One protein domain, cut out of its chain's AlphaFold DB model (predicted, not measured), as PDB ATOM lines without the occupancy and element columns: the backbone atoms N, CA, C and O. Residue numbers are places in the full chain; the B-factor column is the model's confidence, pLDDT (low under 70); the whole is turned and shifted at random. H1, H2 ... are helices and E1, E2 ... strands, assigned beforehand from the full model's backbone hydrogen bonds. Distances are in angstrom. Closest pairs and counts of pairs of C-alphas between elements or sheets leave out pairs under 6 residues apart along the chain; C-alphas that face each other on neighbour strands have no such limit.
ATOM      1  N   ALA A 175      -3.311  25.131  82.251       96.12
ATOM      2  CA  ALA A 175      -3.718  23.845  81.710       96.12
ATOM      3  C   ALA A 175      -4.978  24.030  80.872       96.12
ATOM      4  O   ALA A 175      -5.877  24.780  81.253       96.12
ATOM      5  N   SER A 176      -5.033  23.381  79.714       93.31
ATOM      6  CA  SER A 176      -6.185  23.502  78.809       93.31
ATOM      7  C   SER A 176      -7.306  22.516  79.159       93.31
ATOM      8  O   SER A 176      -8.486  22.830  79.023       93.31
ATOM      9  N   TYR A 177      -6.939  21.333  79.648       93.06
ATOM     10  CA  TYR A 177      -7.844  20.295  80.129       93.06
ATOM     11  C   TYR A 177      -7.119  19.374  81.117       93.06
ATOM     12  O   TYR A 177      -5.887  19.361  81.196       93.06
ATOM     13  N   ILE A 178      -7.894  18.554  81.829       94.25
ATOM     14  CA  ILE A 178      -7.384  17.405  82.577       94.25
ATOM     15  C   ILE A 178      -7.941  16.119  81.973       94.25
ATOM     16  O   ILE A 178      -9.154  15.942  81.806       94.25
ATOM     17  N   TRP A 179      -7.041  15.216  81.607       93.31
ATOM     18  CA  TRP A 179      -7.417  13.883  81.179       93.31
ATOM     19  C   TRP A 179      -7.445  12.978  82.402       93.31
ATOM     20  O   TRP A 179      -6.440  12.852  83.095       93.31
ATOM     21  N   VAL A 180      -8.605  12.401  82.704       94.75
ATOM     22  CA  VAL A 180      -8.771  11.479  83.830       94.75
ATOM     23  C   VAL A 180      -9.100  10.125  83.252       94.75
ATOM     24  O   VAL A 180     -10.033  10.006  82.453       94.75
ATOM     25  N   ILE A 181      -8.328   9.131  83.655       91.88
ATOM     26  CA  ILE A 181      -8.507   7.743  83.261       91.88
ATOM     27  C   ILE A 181      -8.570   6.891  84.523       91.88
ATOM     28  O   ILE A 181      -8.082   7.289  85.588       91.88
ATOM     29  N   GLU A 182      -9.194   5.729  84.399       90.19
ATOM     30  CA  GLU A 182      -9.119   4.711  85.435       90.19
ATOM     31  C   GLU A 182      -7.647   4.354  85.669       90.19
ATOM     32  O   GLU A 182      -6.904   4.042  84.736       90.19
ATOM     33  N   GLY A 183      -7.205   4.525  86.911       81.25
ATOM     34  CA  GLY A 183      -5.818   4.361  87.303       81.25
ATOM     35  C   GLY A 183      -5.487   2.933  87.715       81.25
ATOM     36  O   GLY A 183      -6.354   2.098  87.959       81.25
ATOM     37  N   ALA A 184      -4.191   2.688  87.859       79.06
ATOM     38  CA  ALA A 184      -3.633   1.502  88.485       79.06
ATOM     39  C   ALA A 184      -2.609   1.945  89.536       79.06
ATOM     40  O   ALA A 184      -2.057   3.044  89.451       79.06
ATOM     41  N   GLU A 185      -2.312   1.085  90.509       79.31
ATOM     42  CA  GLU A 185      -1.303   1.373  91.538       79.31
ATOM     43  C   GLU A 185       0.058   1.746  90.914       79.31
ATOM     44  O   GLU A 185       0.759   2.632  91.408       79.31
ATOM     45  N   ASN A 186       0.393   1.142  89.769       77.81
ATOM     46  CA  ASN A 186       1.589   1.451  88.999       77.81
ATOM     47  C   ASN A 186       1.257   2.180  87.685       77.81
ATOM     48  O   ASN A 186       0.453   1.717  86.876       77.81
ATOM     49  N   TRP A 187       1.937   3.304  87.441       75.62
ATOM     50  CA  TRP A 187       1.736   4.127  86.246       75.62
ATOM     51  C   TRP A 187       2.085   3.396  84.944       75.62
ATOM     52  O   TRP A 187       1.557   3.751  83.899       75.62
ATOM     53  N   THR A 188       2.961   2.386  84.970       77.75
ATOM     54  CA  THR A 188       3.310   1.630  83.754       77.75
ATOM     55  C   THR A 188       2.136   0.827  83.211       77.75
ATOM     56  O   THR A 188       2.093   0.525  82.020       77.75
ATOM     57  N   ASP A 189       1.174   0.507  84.075       77.50
ATOM     58  CA  ASP A 189       0.101  -0.427  83.764       77.50
ATOM     59  C   ASP A 189      -1.109   0.279  83.138       77.50
ATOM     60  O   ASP A 189      -1.916  -0.361  82.464       77.50
ATOM     61  N   ILE A 190      -1.190   1.612  83.260       74.94
ATOM     62  CA  ILE A 190      -2.279   2.426  82.693       74.94
ATOM     63  C   ILE A 190      -2.322   2.372  81.157       74.94
ATOM     64  O   ILE A 190      -3.350   2.658  80.551       74.94
ATOM     65  N   TRP A 191      -1.202   2.010  80.523       76.50
ATOM     66  CA  TRP A 191      -1.054   1.970  79.066       76.50
ATOM     67  C   TRP A 191      -1.293   0.575  78.469       76.50
ATOM     68  O   TRP A 191      -1.157   0.404  77.258       76.50
ATOM     69  N   LEU A 192      -1.608  -0.439  79.287       65.81
ATOM     70  CA  LEU A 192      -1.559  -1.848  78.870       65.81
ATOM     71  C   LEU A 192      -2.869  -2.442  78.326       65.81
ATOM     72  O   LEU A 192      -2.872  -3.618  77.982       65.81
ATOM     73  N   ASN A 193      -3.965  -1.692  78.211       62.03
ATOM     74  CA  ASN A 193      -5.275  -2.179  77.734       62.03
ATOM     75  C   ASN A 193      -6.174  -0.980  77.366       62.03
ATOM     76  O   ASN A 193      -5.719   0.146  77.574       62.03
ATOM     77  N   PRO A 194      -7.382  -1.136  76.767       73.12
ATOM     78  CA  PRO A 194      -8.171   0.032  76.367       73.12
ATOM     79  C   PRO A 194      -8.319   1.013  77.532       73.12
ATOM     80  O   PRO A 194      -8.823   0.659  78.594       73.12
ATOM     81  N   ILE A 195      -7.833   2.236  77.313       78.94
ATOM     82  CA  ILE A 195      -7.819   3.295  78.315       78.94
ATOM     83  C   ILE A 195      -9.266   3.675  78.609       78.94
ATOM     84  O   ILE A 195      -9.964   4.202  77.739       78.94
ATOM     85  N   ASN A 196      -9.712   3.426  79.837       86.75
ATOM     86  CA  ASN A 196     -11.024   3.860  80.283       86.75
ATOM     87  C   ASN A 196     -10.962   5.344  80.668       86.75
ATOM     88  O   ASN A 196     -10.578   5.705  81.781       86.75
ATOM     89  N   GLN A 197     -11.275   6.222  79.712       90.94
ATOM     90  CA  GLN A 197     -11.307   7.661  79.948       90.94
ATOM     91  C   GLN A 197     -12.537   8.055  80.771       90.94
ATOM     92  O   GLN A 197     -13.646   8.166  80.252       90.94
ATOM     93  N   LEU A 198     -12.301   8.399  82.033       94.19
ATOM     94  CA  LEU A 198     -13.332   8.844  82.962       94.19
ATOM     95  C   LEU A 198     -13.756  10.295  82.716       94.19
ATOM     96  O   LEU A 198     -14.927  10.609  82.887       94.19
ATOM     97  N   SER A 199     -12.857  11.190  82.277       93.81
ATOM     98  CA  SER A 199     -13.208  12.608  82.051       93.81
ATOM     99  C   SER A 199     -13.983  12.886  80.754       93.81
ATOM    100  O   SER A 199     -14.318  14.046  80.478       93.81
ATOM    101  N   GLY A 200     -14.247  11.853  79.948       93.19
ATOM    102  CA  GLY A 200     -14.952  11.949  78.672       93.19
ATOM    103  C   GLY A 200     -16.442  12.251  78.844       93.19
ATOM    104  O   GLY A 200     -17.033  11.943  79.876       93.19
ATOM    105  N   LYS A 201     -17.063  12.845  77.817       92.69
ATOM    106  CA  LYS A 201     -18.484  13.235  77.831       92.69
ATOM    107  C   LYS A 201     -19.415  12.097  78.248       92.69
ATOM    108  O   LYS A 201     -20.346  12.336  79.006       92.69
ATOM    109  N   ASP A 202     -19.158  10.890  77.757       94.19
ATOM    110  CA  ASP A 202     -20.046   9.737  77.933       94.19
ATOM    111  C   ASP A 202     -20.023   9.163  79.359       94.19
ATOM    112  O   ASP A 202     -20.926   8.422  79.730       94.19
ATOM    113  N   ASN A 203     -19.029   9.536  80.176       95.38
ATOM    114  CA  ASN A 203     -18.936   9.175  81.594       95.38
ATOM    115  C   ASN A 203     -19.266  10.361  82.526       95.38
ATOM    116  O   ASN A 203     -18.889  10.398  83.696       95.38
ATOM    117  N   ARG A 204     -19.962  11.379  82.011       95.56
ATOM    118  CA  ARG A 204     -20.443  12.513  82.810       95.56
ATOM    119  C   ARG A 204     -21.920  12.382  83.105       95.56
ATOM    120  O   ARG A 204     -22.672  11.777  82.343       95.56
ATOM    121  N   VAL A 205     -22.356  12.992  84.204       94.88
ATOM    122  CA  VAL A 205     -23.782  13.065  84.534       94.88
ATOM    123  C   VAL A 205     -24.547  13.644  83.334       94.88
ATOM    124  O   VAL A 205     -24.173  14.669  82.764       94.88
ATOM    125  N   ASN A 206     -25.606  12.945  82.915       94.69
ATOM    126  CA  ASN A 206     -26.420  13.273  81.737       94.69
ATOM    127  C   ASN A 206     -25.644  13.380  80.407       94.69
ATOM    128  O   ASN A 206     -26.126  14.018  79.471       94.69
ATOM    129  N   ASN A 207     -24.456  12.780  80.305       95.38
ATOM    130  CA  ASN A 207     -23.567  12.881  79.147       95.38
ATOM    131  C   ASN A 207     -23.267  14.342  78.746       95.38
ATOM    132  O   ASN A 207     -23.284  14.688  77.560       95.38
ATOM    133  N   SER A 208     -23.051  15.232  79.722       94.25
ATOM    134  CA  SER A 208     -22.796  16.663  79.497       94.25
ATOM    135  C   SER A 208     -21.384  17.073  79.921       94.25
ATOM    136  O   SER A 208     -20.931  16.723  81.005       94.25
ATOM    137  N   TRP A 209     -20.691  17.867  79.096       91.56
ATOM    138  CA  TRP A 209     -19.323  18.335  79.377       91.56
ATOM    139  C   TRP A 209     -19.213  19.238  80.607       91.56
ATOM    140  O   TRP A 209     -18.181  19.236  81.268       91.56
ATOM    141  N   SER A 210     -20.266  19.994  80.909       91.69
ATOM    142  CA  SER A 210     -20.317  20.910  82.053       91.69
ATOM    143  C   SER A 210     -20.671  20.218  83.370       91.69
ATOM    144  O   SER A 210     -20.773  20.891  84.390       91.69
ATOM    145  N   GLU A 211     -20.931  18.912  83.343       95.44
ATOM    146  CA  GLU A 211     -21.356  18.142  84.507       95.44
ATOM    147  C   GLU A 211     -20.212  17.272  85.047       95.44
ATOM    148  O   GLU A 211     -19.300  16.921  84.285       95.44
ATOM    149  N   PRO A 212     -20.247  16.896  86.339       96.50
ATOM    150  CA  PRO A 212     -19.224  16.049  86.936       96.50
ATOM    151  C   PRO A 212     -19.072  14.719  86.191       96.50
ATOM    152  O   PRO A 212     -20.067  14.115  85.772       96.50
ATOM    153  N   PHE A 213     -17.834  14.236  86.057       96.69
ATOM    154  CA  PHE A 213     -17.608  12.850  85.640       96.69
ATOM    155  C   PHE A 213     -17.865  11.875  86.788       96.69
ATOM    156  O   PHE A 213     -17.863  12.255  87.956       96.69
ATOM    157  N   ILE A 214     -18.146  10.621  86.463       96.00
ATOM    158  CA  ILE A 214     -18.537   9.611  87.445       96.00
ATOM    159  C   ILE A 214     -17.323   8.745  87.778       96.00
ATOM    160  O   ILE A 214     -16.618   8.284  86.881       96.00
ATOM    161  N   VAL A 215     -17.079   8.539  89.069       95.62
ATOM    162  CA  VAL A 215     -16.049   7.627  89.586       95.62
ATOM    163  C   VAL A 215     -16.647   6.749  90.676       95.62
ATOM    164  O   VAL A 215     -17.634   7.128  91.312       95.62
ATOM    165  N   GLU A 216     -16.046   5.594  90.919       92.88
ATOM    166  CA  GLU A 216     -16.467   4.699  91.998       92.88
ATOM    167  C   GLU A 216     -15.685   4.985  93.282       92.88
ATOM    168  O   GLU A 216     -14.567   5.511  93.261       92.88
ATOM    169  N   GLU A 217     -16.272   4.647  94.426       91.94
ATOM    170  CA  GLU A 217     -15.553   4.680  95.696       91.94
ATOM    171  C   GLU A 217     -14.286   3.814  95.625       91.94
ATOM    172  O   GLU A 217     -14.289   2.708  95.089       91.94
ATOM    173  N   ASN A 218     -13.187   4.314  96.192       89.44
ATOM    174  CA  ASN A 218     -11.904   3.600  96.291       89.44
ATOM    175  C   ASN A 218     -11.239   3.283  94.945       89.44
ATOM    176  O   ASN A 218     -10.263   2.529  94.903       89.44
ATOM    177  N   MET A 219     -11.739   3.876  93.861       91.38
ATOM    178  CA  MET A 219     -11.142   3.787  92.540       91.38
ATOM    179  C   MET A 219      -9.752   4.435  92.543       91.38
ATOM    180  O   MET A 219      -9.534   5.500  93.132       91.38
ATOM    181  N   TRP A 220      -8.806   3.784  91.869       92.38
ATOM    182  CA  TRP A 220      -7.540   4.408  91.506       92.38
ATOM    183  C   TRP A 220      -7.771   5.384  90.361       92.38
ATOM    184  O   TRP A 220      -8.408   5.044  89.369       92.38
ATOM    185  N   LEU A 221      -7.253   6.601  90.492       93.88
ATOM    186  CA  LEU A 221      -7.363   7.639  89.479       93.88
ATOM    187  C   LEU A 221      -5.980   8.011  88.973       93.88
ATOM    188  O   LEU A 221      -5.083   8.326  89.759       93.88
ATOM    189  N   PHE A 222      -5.852   8.041  87.649       94.00
ATOM    190  CA  PHE A 222      -4.696   8.604  86.975       94.00
ATOM    191  C   PHE A 222      -5.125   9.864  86.225       94.00
ATOM    192  O   PHE A 222      -6.001   9.827  85.359       94.00
ATOM    193  N   MET A 223      -4.541  11.005  86.590       95.12
ATOM    194  CA  MET A 223      -4.913  12.310  86.048       95.12
ATOM    195  C   MET A 223      -3.723  12.993  85.391       95.12
ATOM    196  O   MET A 223      -2.679  13.144  86.017       95.12
ATOM    197  N   ILE A 224      -3.908  13.463  84.160       94.31
ATOM    198  CA  ILE A 224      -2.883  14.128  83.354       94.31
ATOM    199  C   ILE A 224      -3.398  15.521  82.969       94.31
ATOM    200  O   ILE A 224      -4.230  15.639  82.061       94.31
ATOM    201  N   PRO A 225      -2.969  16.597  83.649       96.56
ATOM    202  CA  PRO A 225      -3.226  17.948  83.173       96.56
ATOM    203  C   PRO A 225      -2.401  18.248  81.920       96.56
ATOM    204  O   PRO A 225      -1.191  18.028  81.887       96.56
ATOM    205  N   ASN A 226      -3.035  18.817  80.896       95.56
ATOM    206  CA  ASN A 226      -2.319  19.355  79.744       95.56
ATOM    207  C   ASN A 226      -1.771  20.749  80.076       95.56
ATOM    208  O   ASN A 226      -2.378  21.752  79.701       95.56
ATOM    209  N   ILE A 227      -0.669  20.785  80.828       96.88
ATOM    210  CA  ILE A 227       0.033  22.017  81.212       96.88
ATOM    211  C   ILE A 227       0.795  22.570  80.003       96.88
ATOM    212  O   ILE A 227       1.414  21.818  79.253       96.88
ATOM    213  N   GLN A 228       0.736  23.885  79.825       95.25
ATOM    214  CA  GLN A 228       1.428  24.650  78.800       95.25
ATOM    215  C   GLN A 228       1.972  25.940  79.412       95.25
ATOM    216  O   GLN A 228       1.354  26.521  80.305       95.25
ATOM    217  N   ASP A 229       3.102  26.392  78.889       94.94
ATOM    218  CA  ASP A 229       3.742  27.647  79.262       94.94
ATOM    219  C   ASP A 229       4.508  28.198  78.051       94.94
ATOM    220  O   ASP A 229       4.899  27.428  77.168       94.94
ATOM    221  N   ASP A 230       4.658  29.521  77.954       89.94
ATOM    222  CA  ASP A 230       5.319  30.150  76.805       89.94
ATOM    223  C   ASP A 230       6.834  30.317  76.980       89.94
ATOM    224  O   ASP A 230       7.542  30.456  75.978       89.94
ATOM    225  N   SER A 231       7.333  30.249  78.217       89.69
ATOM    226  CA  SER A 231       8.719  30.594  78.558       89.69
ATOM    227  C   SER A 231       9.435  29.520  79.385       89.69
ATOM    228  O   SER A 231      10.666  29.452  79.380       89.69
ATOM    229  N   THR A 232       8.684  28.637  80.038       93.38
ATOM    230  CA  THR A 232       9.169  27.621  80.975       93.38
ATOM    231  C   THR A 232       8.912  26.226  80.427       93.38
ATOM    232  O   THR A 232       7.805  25.879  80.016       93.38
ATOM    233  N   ALA A 233       9.942  25.379  80.406       94.50
ATOM    234  CA  ALA A 233       9.764  23.996  79.977       94.50
ATOM    235  C   ALA A 233       8.843  23.244  80.953       94.50
ATOM    236  O   ALA A 233       8.927  23.439  82.163       94.50
ATOM    237  N   ILE A 234       8.014  22.322  80.449       95.94
ATOM    238  CA  ILE A 234       7.016  21.597  81.260       95.94
ATOM    239  C   ILE A 234       7.647  20.898  82.470       95.94
ATOM    240  O   ILE A 234       7.106  20.957  83.573       95.94
ATOM    241  N   LYS A 235       8.821  20.289  82.289       95.75
ATOM    242  CA  LYS A 235       9.603  19.658  83.364       95.75
ATOM    243  C   LYS A 235      10.006  20.601  84.506       95.75
ATOM    244  O   LYS A 235      10.243  20.132  85.614       95.75
ATOM    245  N   ASP A 236      10.136  21.895  84.210       96.75
ATOM    246  CA  ASP A 236      10.644  22.922  85.119       96.75
ATOM    247  C   ASP A 236       9.499  23.682  85.816       96.75
ATOM    248  O   ASP A 236       9.756  24.495  86.704       96.75
ATOM    249  N   ILE A 237       8.236  23.379  85.478       97.69
ATOM    250  CA  ILE A 237       7.062  23.874  86.204       97.69
ATOM    251  C   ILE A 237       7.104  23.366  87.648       97.69
ATOM    252  O   ILE A 237       7.253  22.177  87.931       97.69
ATOM    253  N   GLN A 238       6.945  24.295  88.578       96.75
ATOM    254  CA  GLN A 238       7.104  24.096  90.007       96.75
ATOM    255  C   GLN A 238       5.755  23.991  90.714       96.75
ATOM    256  O   GLN A 238       4.720  24.471  90.246       96.75
ATOM    257  N   GLY A 239       5.775  23.363  91.892       95.50
ATOM    258  CA  GLY A 239       4.623  23.333  92.791       95.50
ATOM    259  C   GLY A 239       3.391  22.630  92.219       95.50
ATOM    260  O   GLY A 239       2.287  22.912  92.685       95.50
ATOM    261  N   VAL A 240       3.564  21.737  91.235       98.25
ATOM    262  CA  VAL A 240       2.452  21.036  90.589       98.25
ATOM    263  C   VAL A 240       1.724  20.165  91.607       98.25
ATOM    264  O   VAL A 240       2.270  19.186  92.120       98.25
ATOM    265  N   LYS A 241       0.476  20.526  91.908       98.25
ATOM    266  CA  LYS A 241      -0.389  19.788  92.838       98.25
ATOM    267  C   LYS A 241      -1.821  19.717  92.332       98.25
ATOM    268  O   LYS A 241      -2.303  20.641  91.682       98.25
ATOM    269  N   LEU A 242      -2.499  18.636  92.686       98.31
ATOM    270  CA  LEU A 242      -3.938  18.479  92.546       98.31
ATOM    271  C   LEU A 242      -4.576  18.724  93.906       98.31
ATOM    272  O   LEU A 242      -4.139  18.168  94.910       98.31
ATOM    273  N   GLU A 243      -5.619  19.531  93.944       98.00
ATOM    274  CA  GLU A 243      -6.406  19.816  95.133       98.00
ATOM    275  C   GLU A 243      -7.850  19.385  94.905       98.00
ATOM    276  O   GLU A 243      -8.391  19.565  93.813       98.00
ATOM    277  N   LEU A 244      -8.469  18.837  95.950       97.44
ATOM    278  CA  LEU A 244      -9.888  18.495  95.974       97.44
ATOM    279  C   LEU A 244     -10.625  19.377  96.981       97.44
ATOM    280  O   LEU A 244     -10.079  19.707  98.039       97.44
ATOM    281  N   SER A 245     -11.872  19.721  96.667       97.50
ATOM    282  CA  SER A 245     -12.739  20.566  97.495       97.50
ATOM    283  C   SER A 245     -14.213  20.203  97.297       97.50
ATOM    284  O   SER A 245     -14.617  19.803  96.207       97.50
ATOM    285  N   TYR A 246     -15.036  20.378  98.334       96.25
ATOM    286  CA  TYR A 246     -16.505  20.378  98.196       96.25
ATOM    287  C   TYR A 246     -17.056  21.732  97.737       96.25
ATOM    288  O   TYR A 246     -18.216  21.846  97.354       96.25
ATOM    289  N   ASP A 247     -16.226  22.767  97.803       95.12
ATOM    290  CA  ASP A 247     -16.536  24.136  97.428       95.12
ATOM    291  C   ASP A 247     -15.897  24.478  96.078       95.12
ATOM    292  O   ASP A 247     -14.690  24.295  95.898       95.12
ATOM    293  N   LEU A 248     -16.704  25.004  95.154       93.75
ATOM    294  CA  LEU A 248     -16.301  25.360  93.787       93.75
ATOM    295  C   LEU A 248     -15.173  26.403  93.759       93.75
ATOM    296  O   LEU A 248     -14.352  26.411  92.843       93.75
ATOM    297  N   GLU A 249     -15.132  27.278  94.765       93.94
ATOM    298  CA  GLU A 249     -14.144  28.353  94.884       93.94
ATOM    299  C   GLU A 249     -12.901  27.942  95.681       93.94
ATOM    300  O   GLU A 249     -11.963  28.728  95.822       93.94
ATOM    301  N   PHE A 250     -12.851  26.693  96.163       95.56
ATOM    302  CA  PHE A 250     -11.728  26.159  96.933       95.56
ATOM    303  C   PHE A 250     -11.374  27.019  98.157       95.56
ATOM    304  O   PHE A 250     -10.199  27.177  98.502       95.56
ATOM    305  N   ASN A 251     -12.389  27.533  98.862       94.50
ATOM    306  CA  ASN A 251     -12.195  28.183 100.161       94.50
ATOM    307  C   ASN A 251     -11.618  27.212 101.207       94.50
ATOM    308  O   ASN A 251     -11.030  27.627 102.206       94.50
ATOM    309  N   THR A 252     -11.800  25.905 101.009       95.75
ATOM    310  CA  THR A 252     -11.202  24.857 101.836       95.75
ATOM    311  C   THR A 252     -10.772  23.685 100.965       95.75
ATOM    312  O   THR A 252     -11.601  23.021 100.351       95.75
ATOM    313  N   THR A 253      -9.473  23.399 100.955       96.88
ATOM    314  CA  THR A 253      -8.923  22.191 100.333       96.88
ATOM    315  C   THR A 253      -9.046  21.022 101.306       96.88
ATOM    316  O   THR A 253      -8.564  21.110 102.434       96.88
ATOM    317  N   ILE A 254      -9.664  19.924 100.871       96.88
ATOM    318  CA  ILE A 254      -9.840  18.720 101.701       96.88
ATOM    319  C   ILE A 254      -8.742  17.675 101.470       96.88
ATOM    320  O   ILE A 254      -8.368  16.960 102.393       96.88
ATOM    321  N   HIS A 255      -8.191  17.613 100.255       96.81
ATOM    322  CA  HIS A 255      -7.066  16.748  99.903       96.81
ATOM    323  C   HIS A 255      -6.137  17.470  98.935       96.81
ATOM    324  O   HIS A 255      -6.591  18.258  98.105       96.81
ATOM    325  N   SER A 256      -4.841  17.173  99.028       97.38
ATOM    326  CA  SER A 256      -3.829  17.660  98.099       97.38
ATOM    327  C   SER A 256      -2.862  16.536  97.738       97.38
ATOM    328  O   SER A 256      -2.389  15.822  98.621       97.38
ATOM    329  N   TYR A 257      -2.581  16.392  96.447       97.69
ATOM    330  CA  TYR A 257      -1.680  15.390  95.890       97.69
ATOM    331  C   TYR A 257      -0.562  16.090  95.127       97.69
ATOM    332  O   TYR A 257      -0.823  16.969  94.305       97.69
ATOM    333  N   ILE A 258       0.681  15.703  95.399       97.69
ATOM    334  CA  ILE A 258       1.855  16.224  94.694       97.69
ATOM    335  C   ILE A 258       1.934  15.551  93.321       97.69
ATOM    336  O   ILE A 258       1.719  14.344  93.208       97.69
ATOM    337  N   GLY A 259       2.209  16.340  92.286       96.69
ATOM    338  CA  GLY A 259       2.387  15.843  90.929       96.69
ATOM    339  C   GLY A 259       3.701  15.089  90.761       96.69
ATOM    340  O   GLY A 259       4.703  15.394  91.406       96.69
ATOM    341  N   SER A 260       3.695  14.132  89.845       95.06
ATOM    342  CA  SER A 260       4.882  13.428  89.364       95.06
ATOM    343  C   SER A 260       5.120  13.779  87.897       95.06
ATOM    344  O   SER A 260       4.166  13.986  87.151       95.06
ATOM    345  N   TYR A 261       6.381  13.848  87.473       94.50
ATOM    346  CA  TYR A 261       6.757  14.177  86.095       94.50
ATOM    347  C   TYR A 261       7.143  12.920  85.310       94.50
ATOM    348  O   TYR A 261       7.897  12.079  85.804       94.50
ATOM    349  N   ILE A 262       6.649  12.813  84.075       88.62
ATOM    350  CA  ILE A 262       7.043  11.796  83.098       88.62
ATOM    351  C   ILE A 262       7.853  12.495  81.998       88.62
ATOM    352  O   ILE A 262       7.323  13.403  81.352       88.62
ATOM    353  N   PRO A 263       9.113  12.081  81.762       88.44
ATOM    354  CA  PRO A 263       9.918  12.605  80.664       88.44
ATOM    355  C   PRO A 263       9.314  12.230  79.303       88.44
ATOM    356  O   PRO A 263       8.543  11.271  79.213       88.44
ATOM    357  N   PRO A 264       9.681  12.942  78.225       86.69
ATOM    358  CA  PRO A 264       9.111  12.673  76.913       86.69
ATOM    359  C   PRO A 264       9.484  11.256  76.449       86.69
ATOM    360  O   PRO A 264      10.589  10.771  76.707       86.69
ATOM    361  N   SER A 265       8.559  10.594  75.754       79.06
ATOM    362  CA  SER A 265       8.739   9.256  75.177       79.06
ATOM    363  C   SER A 265       8.601   9.305  73.654       79.06
ATOM    364  O   SER A 265       8.138  10.298  73.103       79.06
ATOM    365  N   GLU A 266       8.965   8.228  72.951       67.75
ATOM    366  CA  GLU A 266       8.886   8.178  71.477       67.75
ATOM    367  C   GLU A 266       7.484   8.506  70.925       67.75
ATOM    368  O   GLU A 266       7.373   9.027  69.818       67.75
ATOM    369  N   ASN A 267       6.426   8.247  71.705       63.25
ATOM    370  CA  ASN A 267       5.029   8.424  71.296       63.25
ATOM    371  C   ASN A 267       4.264   9.472  72.126       63.25
ATOM    372  O   ASN A 267       3.050   9.596  71.971       63.25
ATOM    373  N   GLY A 268       4.932  10.212  73.016       70.88
ATOM    374  CA  GLY A 268       4.267  11.150  73.920       70.88
ATOM    375  C   GLY A 268       5.173  12.290  74.371       70.88
ATOM    376  O   GLY A 268       6.367  12.094  74.590       70.88
ATOM    377  N   GLY A 269       4.588  13.479  74.518       82.25
ATOM    378  CA  GLY A 269       5.264  14.624  75.127       82.25
ATOM    379  C   GLY A 269       5.572  14.387  76.604       82.25
ATOM    380  O   GLY A 269       5.103  13.418  77.207       82.25
ATOM    381  N   ASP A 270       6.372  15.272  77.182       90.38
ATOM    382  CA  ASP A 270       6.562  15.280  78.620       90.38
ATOM    383  C   ASP A 270       5.354  15.874  79.339       90.38
ATOM    384  O   ASP A 270       4.629  16.710  78.801       90.38
ATOM    385  N   GLN A 271       5.081  15.384  80.545       92.69
ATOM    386  CA  GLN A 271       3.835  15.711  81.229       92.69
ATOM    387  C   GLN A 271       3.928  15.489  82.731       92.69
ATOM    388  O   GLN A 271       4.652  14.619  83.217       92.69
ATOM    389  N   TRP A 272       3.128  16.255  83.463       96.38
ATOM    390  CA  TRP A 272       2.839  15.987  84.864       96.38
ATOM    391  C   TRP A 272       1.633  15.063  84.989       96.38
ATOM    392  O   TRP A 272       0.736  15.082  84.146       96.38
ATOM    393  N   TYR A 273       1.593  14.272  86.055       94.75
ATOM    394  CA  TYR A 273       0.456  13.423  86.381       94.75
ATOM    395  C   TYR A 273       0.238  13.303  87.888       94.75
ATOM    396  O   TYR A 273       1.130  13.560  88.699       94.75
ATOM    397  N   PHE A 274      -0.955  12.846  88.250       95.69
ATOM    398  CA  PHE A 274      -1.326  12.448  89.600       95.69
ATOM    399  C   PHE A 274      -1.820  11.005  89.555       95.69
ATOM    400  O   PHE A 274      -2.661  10.681  88.720       95.69
ATOM    401  N   ASN A 275      -1.307  10.151  90.440       93.62
ATOM    402  CA  ASN A 275      -1.777   8.778  90.598       93.62
ATOM    403  C   ASN A 275      -2.091   8.520  92.069       93.62
ATOM    404  O   ASN A 275      -1.188   8.569  92.907       93.62
ATOM    405  N   PHE A 276      -3.361   8.297  92.386       94.00
ATOM    406  CA  PHE A 276      -3.804   8.095  93.760       94.00
ATOM    407  C   PHE A 276      -5.094   7.285  93.813       94.00
ATOM    408  O   PHE A 276      -5.917   7.324  92.900       94.00
ATOM    409  N   GLN A 277      -5.289   6.584  94.926       94.00
ATOM    410  CA  GLN A 277      -6.564   5.963  95.248       94.00
ATOM    411  C   GLN A 277      -7.478   6.979  95.927       94.00
ATOM    412  O   GLN A 277      -7.042   7.694  96.834       94.00
ATOM    413  N   LEU A 278      -8.746   7.035  95.518       93.06
ATOM    414  CA  LEU A 278      -9.737   7.846  96.216       93.06
ATOM    415  C   LEU A 278      -9.834   7.421  97.692       93.06
ATOM    416  O   LEU A 278     -10.034   6.236  97.967       93.06
ATOM    417  N   PRO A 279      -9.721   8.360  98.649       91.69
ATOM    418  CA  PRO A 279      -9.856   8.034 100.061       91.69
ATOM    419  C   PRO A 279     -11.230   7.439 100.382       91.69
ATOM    420  O   PRO A 279     -12.256   8.068 100.130       91.69
ATOM    421  N   HIS A 280     -11.237   6.284 101.053       89.06
ATOM    422  CA  HIS A 280     -12.443   5.605 101.556       89.06
ATOM    423  C   HIS A 280     -13.311   6.473 102.486       89.06
ATOM    424  O   HIS A 280     -14.454   6.139 102.778       89.06
ATOM    425  N   THR A 281     -12.761   7.570 103.011       90.38
ATOM    426  CA  THR A 281     -13.459   8.512 103.892       90.38
ATOM    427  C   THR A 281     -14.320   9.522 103.139       90.38
ATOM    428  O   THR A 281     -15.057  10.272 103.779       90.38
ATOM    429  N   LEU A 282     -14.203   9.603 101.810       92.56
ATOM    430  CA  LEU A 282     -15.020  10.509 101.014       92.56
ATOM    431  C   LEU A 282     -16.447   9.947 100.876       92.56
ATOM    432  O   LEU A 282     -16.612   8.774 100.547       92.56
ATOM    433  N   PRO A 283     -17.486  10.765 101.111       92.50
ATOM    434  CA  PRO A 283     -18.869  10.332 101.002       92.50
ATOM    435  C   PRO A 283     -19.252  10.053  99.546       92.50
ATOM    436  O   PRO A 283     -18.884  10.793  98.629       92.50
ATOM    437  N   THR A 284     -20.055   9.009  99.352       93.75
ATOM    438  CA  THR A 284     -20.709   8.725  98.073       93.75
ATOM    439  C   THR A 284     -21.794   9.764  97.774       93.75
ATOM    440  O   THR A 284     -22.218  10.530  98.642       93.75
ATOM    441  N   ASP A 285     -22.217   9.817  96.513       92.31
ATOM    442  CA  ASP A 285     -23.208  10.752  95.968       92.31
ATOM    443  C   ASP A 285     -22.884  12.230  96.220       92.31
ATOM    444  O   ASP A 285     -23.763  13.091  96.217       92.31
ATOM    445  N   THR A 286     -21.598  12.529  96.406       91.25
ATOM    446  CA  THR A 286     -21.091  13.875  96.649       91.25
ATOM    447  C   THR A 286     -20.209  14.317  95.492       91.25
ATOM    448  O   THR A 286     -19.355  13.559  95.025       91.25
ATOM    449  N   THR A 287     -20.417  15.552  95.035       95.44
ATOM    450  CA  THR A 287     -19.570  16.184  94.022       95.44
ATOM    451  C   THR A 287     -18.320  16.768  94.669       95.44
ATOM    452  O   THR A 287     -18.399  17.502  95.655       95.44
ATOM    453  N   LEU A 288     -17.172  16.468  94.077       97.06
ATOM    454  CA  LEU A 288     -15.869  17.015  94.417       97.06
ATOM    455  C   LEU A 288     -15.344  17.812  93.235       97.06
ATOM    456  O   LEU A 288     -15.286  17.314  92.112       97.06
ATOM    457  N   PHE A 289     -14.933  19.041  93.501       97.56
ATOM    458  CA  PHE A 289     -14.244  19.880  92.536       97.56
ATOM    459  C   PHE A 289     -12.754  19.570  92.581       97.56
ATOM    460  O   PHE A 289     -12.199  19.313  93.654       97.56
ATOM    461  N   LEU A 290     -12.112  19.612  91.416       96.81
ATOM    462  CA  LEU A 290     -10.670  19.447  91.275       96.81
ATOM    463  C   LEU A 290     -10.023  20.755  90.816       96.81
ATOM    464  O   LEU A 290     -10.584  21.488  90.003       96.81
ATOM    465  N   ARG A 291      -8.831  21.034  91.343       97.31
ATOM    466  CA  ARG A 291      -7.998  22.160  90.926       97.31
ATOM    467  C   ARG A 291      -6.554  21.716  90.796       97.31
ATOM    468  O   ARG A 291      -6.003  21.133  91.721       97.31
ATOM    469  N   VAL A 292      -5.929  22.021  89.670       98.19
ATOM    470  CA  VAL A 292      -4.484  21.889  89.488       98.19
ATOM    471  C   VAL A 292      -3.846  23.233  89.791       98.19
ATOM    472  O   VAL A 292      -4.319  24.264  89.316       98.19
ATOM    473  N   VAL A 293      -2.792  23.223  90.593       98.31
ATOM    474  CA  VAL A 293      -1.980  24.400  90.911       98.31
ATOM    475  C   VAL A 293      -0.617  24.224  90.264       98.31
ATOM    476  O   VAL A 293      -0.080  23.119  90.281       98.31
ATOM    477  N   MET A 294      -0.081  25.297  89.695       97.94
ATOM    478  CA  MET A 294       1.184  25.309  88.960       97.94
ATOM    479  C   MET A 294       1.844  26.686  89.057       97.94
ATOM    480  O   MET A 294       1.158  27.695  89.222       97.94
ATOM    481  N   ASN A 295       3.169  26.735  88.967       97.38
ATOM    482  CA  ASN A 295       3.941  27.973  88.974       97.38
ATOM    483  C   ASN A 295       5.204  27.793  88.125       97.38
ATOM    484  O   ASN A 295       5.786  26.716  88.105       97.38
ATOM    485  N   ASP A 296       5.619  28.828  87.414       95.25
ATOM    486  CA  ASP A 296       6.779  28.803  86.519       95.25
ATOM    487  C   ASP A 296       8.071  29.322  87.176       95.25
ATOM    488  O   ASP A 296       9.142  29.265  86.585       95.25
ATOM    489  N   GLY A 297       7.994  29.811  88.416       94.19
ATOM    490  CA  GLY A 297       9.100  30.416  89.160       94.19
ATOM    491  C   GLY A 297       9.350  31.889  88.825       94.19
ATOM    492  O   GLY A 297       9.981  32.590  89.618       94.19
ATOM    493  N   ASP A 298       8.820  32.372  87.701       90.75
ATOM    494  CA  ASP A 298       8.935  33.760  87.257       90.75
ATOM    495  C   ASP A 298       7.793  34.631  87.798       90.75
ATOM    496  O   ASP A 298       7.993  35.814  88.104       90.75
ATOM    497  N   HIS A 299       6.602  34.050  87.958       92.06
ATOM    498  CA  HIS A 299       5.450  34.721  88.548       92.06
ATOM    499  C   HIS A 299       5.361  34.470  90.056       92.06
ATOM    500  O   HIS A 299       5.487  33.345  90.534       92.06
ATOM    501  N   THR A 300       5.072  35.525  90.827       92.94
ATOM    502  CA  THR A 300       4.909  35.422  92.290       92.94
ATOM    503  C   THR A 300       3.675  34.621  92.695       92.94
ATOM    504  O   THR A 300       3.682  33.967  93.735       92.94
ATOM    505  N   ASP A 301       2.620  34.687  91.881       95.00
ATOM    506  CA  ASP A 301       1.351  34.018  92.140       95.00
ATOM    507  C   ASP A 301       1.284  32.672  91.417       95.00
ATOM    508  O   ASP A 301       1.761  32.517  90.289       95.00
ATOM    509  N   ASN A 302       0.636  31.697  92.053       96.94
ATOM    510  CA  ASN A 302       0.322  30.432  91.402       96.94
ATOM    511  C   ASN A 302      -0.748  30.630  90.325       96.94
ATOM    512  O   ASN A 302      -1.690  31.408  90.495       96.94
ATOM    513  N   ALA A 303      -0.642  29.839  89.267       97.25
ATOM    514  CA  ALA A 303      -1.701  29.646  88.302       97.25
ATOM    515  C   ALA A 303      -2.547  28.419  88.650       97.25
ATOM    516  O   ALA A 303      -2.116  27.502  89.361       97.25
ATOM    517  N   TYR A 304      -3.776  28.414  88.138       97.38
ATOM    518  CA  TYR A 304      -4.790  27.432  88.491       97.38
ATOM    519  C   TYR A 304      -5.501  26.898  87.253       97.38
ATOM    520  O   TYR A 304      -5.805  27.650  86.327       97.38
ATOM    521  N   PHE A 305      -5.818  25.607  87.275       97.25
ATOM    522  CA  PHE A 305      -6.802  25.008  86.384       97.25
ATOM    523  C   PHE A 305      -7.918  24.332  87.190       97.25
ATOM    524  O   PHE A 305      -7.616  23.456  87.995       97.25
ATOM    525  N   PRO A 306      -9.192  24.659  86.935       96.06
ATOM    526  CA  PRO A 306      -9.631  25.816  86.159       96.06
ATOM    527  C   PRO A 306      -9.114  27.126  86.763       96.06
ATOM    528  O   PRO A 306      -8.807  27.193  87.955       96.06
ATOM    529  N   ALA A 307      -8.991  28.163  85.937       94.12
ATOM    530  CA  ALA A 307      -8.560  29.472  86.416       94.12
ATOM    531  C   ALA A 307      -9.554  30.021  87.453       94.12
ATOM    532  O   ALA A 307     -10.760  29.794  87.352       94.12
ATOM    533  N   SER A 308      -9.084  30.807  88.423       90.12
ATOM    534  CA  SER A 308      -9.953  31.369  89.473       90.12
ATOM    535  C   SER A 308     -11.080  32.249  88.913       90.12
ATOM    536  O   SER A 308     -12.170  32.304  89.478       90.12
ATOM    537  N   PHE A 309     -10.835  32.899  87.773       90.94
ATOM    538  CA  PHE A 309     -11.804  33.718  87.036       90.94
ATOM    539  C   PHE A 309     -12.579  32.939  85.957       90.94
ATOM    540  O   PHE A 309     -13.341  33.547  85.203       90.94
ATOM    541  N   ALA A 310     -12.377  31.621  85.841       93.31
ATOM    542  CA  ALA A 310     -13.147  30.796  84.922       93.31
ATOM    543  C   ALA A 310     -14.639  30.875  85.268       93.31
ATOM    544  O   ALA A 310     -15.032  31.082  86.419       93.31
ATOM    545  N   ASN A 311     -15.475  30.714  84.250       93.69
ATOM    546  CA  ASN A 311     -16.914  30.669  84.456       93.69
ATOM    547  C   ASN A 311     -17.308  29.413  85.265       93.69
ATOM    548  O   ASN A 311     -16.548  28.454  85.407       93.69
ATOM    549  N   GLU A 312     -18.530  29.413  85.791       92.94
ATOM    550  CA  GLU A 312     -19.011  28.324  86.643       92.94
ATOM    551  C   GLU A 312     -19.056  26.968  85.917       92.94
ATOM    552  O   GLU A 312     -18.807  25.935  86.535       92.94
ATOM    553  N   TRP A 313     -19.350  26.943  84.612       91.62
ATOM    554  CA  TRP A 313     -19.472  25.687  83.866       91.62
ATOM    555  C   TRP A 313     -18.111  25.032  83.590       91.62
ATOM    556  O   TRP A 313     -18.027  23.808  83.651       91.62
ATOM    557  N   ASP A 314     -17.047  25.811  83.391       91.75
ATOM    558  CA  ASP A 314     -15.662  25.329  83.319       91.75
ATOM    559  C   ASP A 314     -15.218  24.761  84.672       91.75
ATOM    560  O   ASP A 314     -14.647  23.671  84.748       91.75
ATOM    561  N   LYS A 315     -15.545  25.464  85.768       93.69
ATOM    562  CA  LYS A 315     -15.261  24.981  87.127       93.69
ATOM    563  C   LYS A 315     -16.001  23.674  87.439       93.69
ATOM    564  O   LYS A 315     -15.413  22.761  88.009       93.69
ATOM    565  N   LYS A 316     -17.260  23.537  87.007       93.31
ATOM    566  CA  LYS A 316     -18.028  22.284  87.128       93.31
ATOM    567  C   LYS A 316     -17.513  21.175  86.214       93.31
ATOM    568  O   LYS A 316     -17.519  20.017  86.626       93.31
ATOM    569  N   ALA A 317     -17.020  21.485  85.017       93.94
ATOM    570  CA  ALA A 317     -16.402  20.486  84.144       93.94
ATOM    571  C   ALA A 317     -15.166  19.836  84.803       93.94
ATOM    572  O   ALA A 317     -14.884  18.655  84.573       93.94
ATOM    573  N   ALA A 318     -14.480  20.575  85.678       96.44
ATOM    574  CA  ALA A 318     -13.450  20.082  86.587       96.44
ATOM    575  C   ALA A 318     -14.045  19.589  87.920       96.44
ATOM    576  O   ALA A 318     -13.731  20.080  89.006       96.44
ATOM    577  N   SER A 319     -14.915  18.585  87.850       97.19
ATOM    578  CA  SER A 319     -15.444  17.922  89.039       97.19
ATOM    579  C   SER A 319     -15.820  16.475  88.762       97.19
ATOM    580  O   SER A 319     -15.973  16.076  87.604       97.19
ATOM    581  N   PHE A 320     -15.991  15.700  89.828       97.38
ATOM    582  CA  PHE A 320     -16.512  14.343  89.757       97.38
ATOM    583  C   PHE A 320     -17.499  14.043  90.875       97.38
ATOM    584  O   PHE A 320     -17.463  14.673  91.929       97.38
ATOM    585  N   ILE A 321     -18.375  13.067  90.646       96.88
ATOM    586  CA  ILE A 321     -19.259  12.499  91.662       96.88
ATOM    587  C   ILE A 321     -18.806  11.081  91.997       96.88
ATOM    588  O   ILE A 321     -18.580  10.267  91.102       96.88
ATOM    589  N   ILE A 322     -18.688  10.791  93.291       95.88
ATOM    590  CA  ILE A 322     -18.367   9.444  93.772       95.88
ATOM    591  C   ILE A 322     -19.654   8.628  93.832       95.88
ATOM    592  O   ILE A 322     -20.630   9.053  94.446       95.88
ATOM    593  N   LYS A 323     -19.666   7.443  93.231       93.56
ATOM    594  CA  LYS A 323     -20.751   6.466  93.352       93.56
ATOM    595  C   LYS A 323     -20.292   5.275  94.182       93.56
ATOM    596  O   LYS A 323     -19.129   4.892  94.128       93.56
ATOM    597  N   SER A 324     -21.206   4.717  94.974       87.94
ATOM    598  CA  SER A 324     -20.917   3.460  95.667       87.94
ATOM    599  C   SER A 324     -20.729   2.351  94.635       87.94
ATOM    600  O   SER A 324     -21.402   2.356  93.599       87.94
TER     601      SER A 324
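AT A GLANCE: This is residues 175 to 324 of the 327 residues of an uncharacterized protein of Flavobacteriales bacterium (UniProt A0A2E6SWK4). Two strongly twisted sheets lie partly face to face as a sandwich, a branched one of E2, E4, E5, E8, E9 and E10 and one of four strands, E1, E3, E7 and E6, their strands crossed at 36 degrees. The short helix H1 grazes the four-stranded sheet away from the other one, and the short helix H2 is beside the strands of the branched sheet. The printed part has 150 residues, with the named elements E1 H1 E2 E3 E4 E5 E6 E7 E8 E9 H2 E10 in chain order; its class is mostly strand, though under half of the residues are in named elements. The four-stranded sheet, E1 - E3 - E7 - E6, is antiparallel and the branched one mixed. The whole is compact, with a radius of gyration of the C-alphas of 15.0 A and spans of 42 by 37 by 27 A.

IN THESE COORDINATES: E1, residues 175 to 182, begins with C-alpha 175 at (-3.718, 23.845, 81.710) and is 20.2 A long. H1 is residues 187 to 191 and E2 residues 213 to 216. E3, residues 220 to 228, is 25.5 A long, and E4, residues 238 to 245, 21.5 A. E5, residues 255 to 258, runs on into E6, residues 260 to 262, at 39 degrees. E7 is residues 271 to 277, 20.0 A. E8, residues 287 to 295, is 26.8 A long. E9 is residues 303 to 305, H2 residues 312 to 317, and E10, residues 319 to 323, ends with C-alpha 323 at (-20.751, 6.466, 93.352).

HOW THE PARTS SIT: E1 and E3 are antiparallel at 161 degrees, with N 179 and O 224 2.9 A apart. E3 and E7 are antiparallel, with N 223 and O 274 2.9 A apart. E6 and E7 form a hairpin, with N 262 and O 271 2.8 A apart. H1 only grazes this sheet, with residues 187 to 190. In the branched sheet, E4 lies on one side of E8, and E9 and E10 on the other side. N 243 and O 291 of E4 and E8 are 2.8 A apart. In the hairpin E4 and E5, N 242 and O 257 are 2.9 A apart, and in the hairpin E8 and E9, N 292 and O 305 are 2.8 A apart. E8 and E10 are antiparallel, with N 288 and O 320 within hydrogen-bond range at 2.8 A; E2 is parallel to E10, with N 215 and O 321 3.1 A apart. Between the sheets, the closest C-alphas of E5 and E7 are those of Tyr 257 and Phe 274, 7.0 A. H2 is on the branched sheet at a height of 8.0 A, only just over none of its strands, with 2 of its 6 C-alphas falling on E8. In H2 every O i to N i+4 pair is within hydrogen-bond range; in H1 0 of 1 is, and 0 of 2 O i to N i+3 pairs.

THE WHOLE: The C-alphas farthest apart are those of Ser 231 and Ser 324, 43.7 A. The printed part has no cut. The link H1 to E2, residues 192 to 212, is long. Mean pLDDT of the printed part is 92.0; residues 192 to 193 and 266 to 267 are under 70.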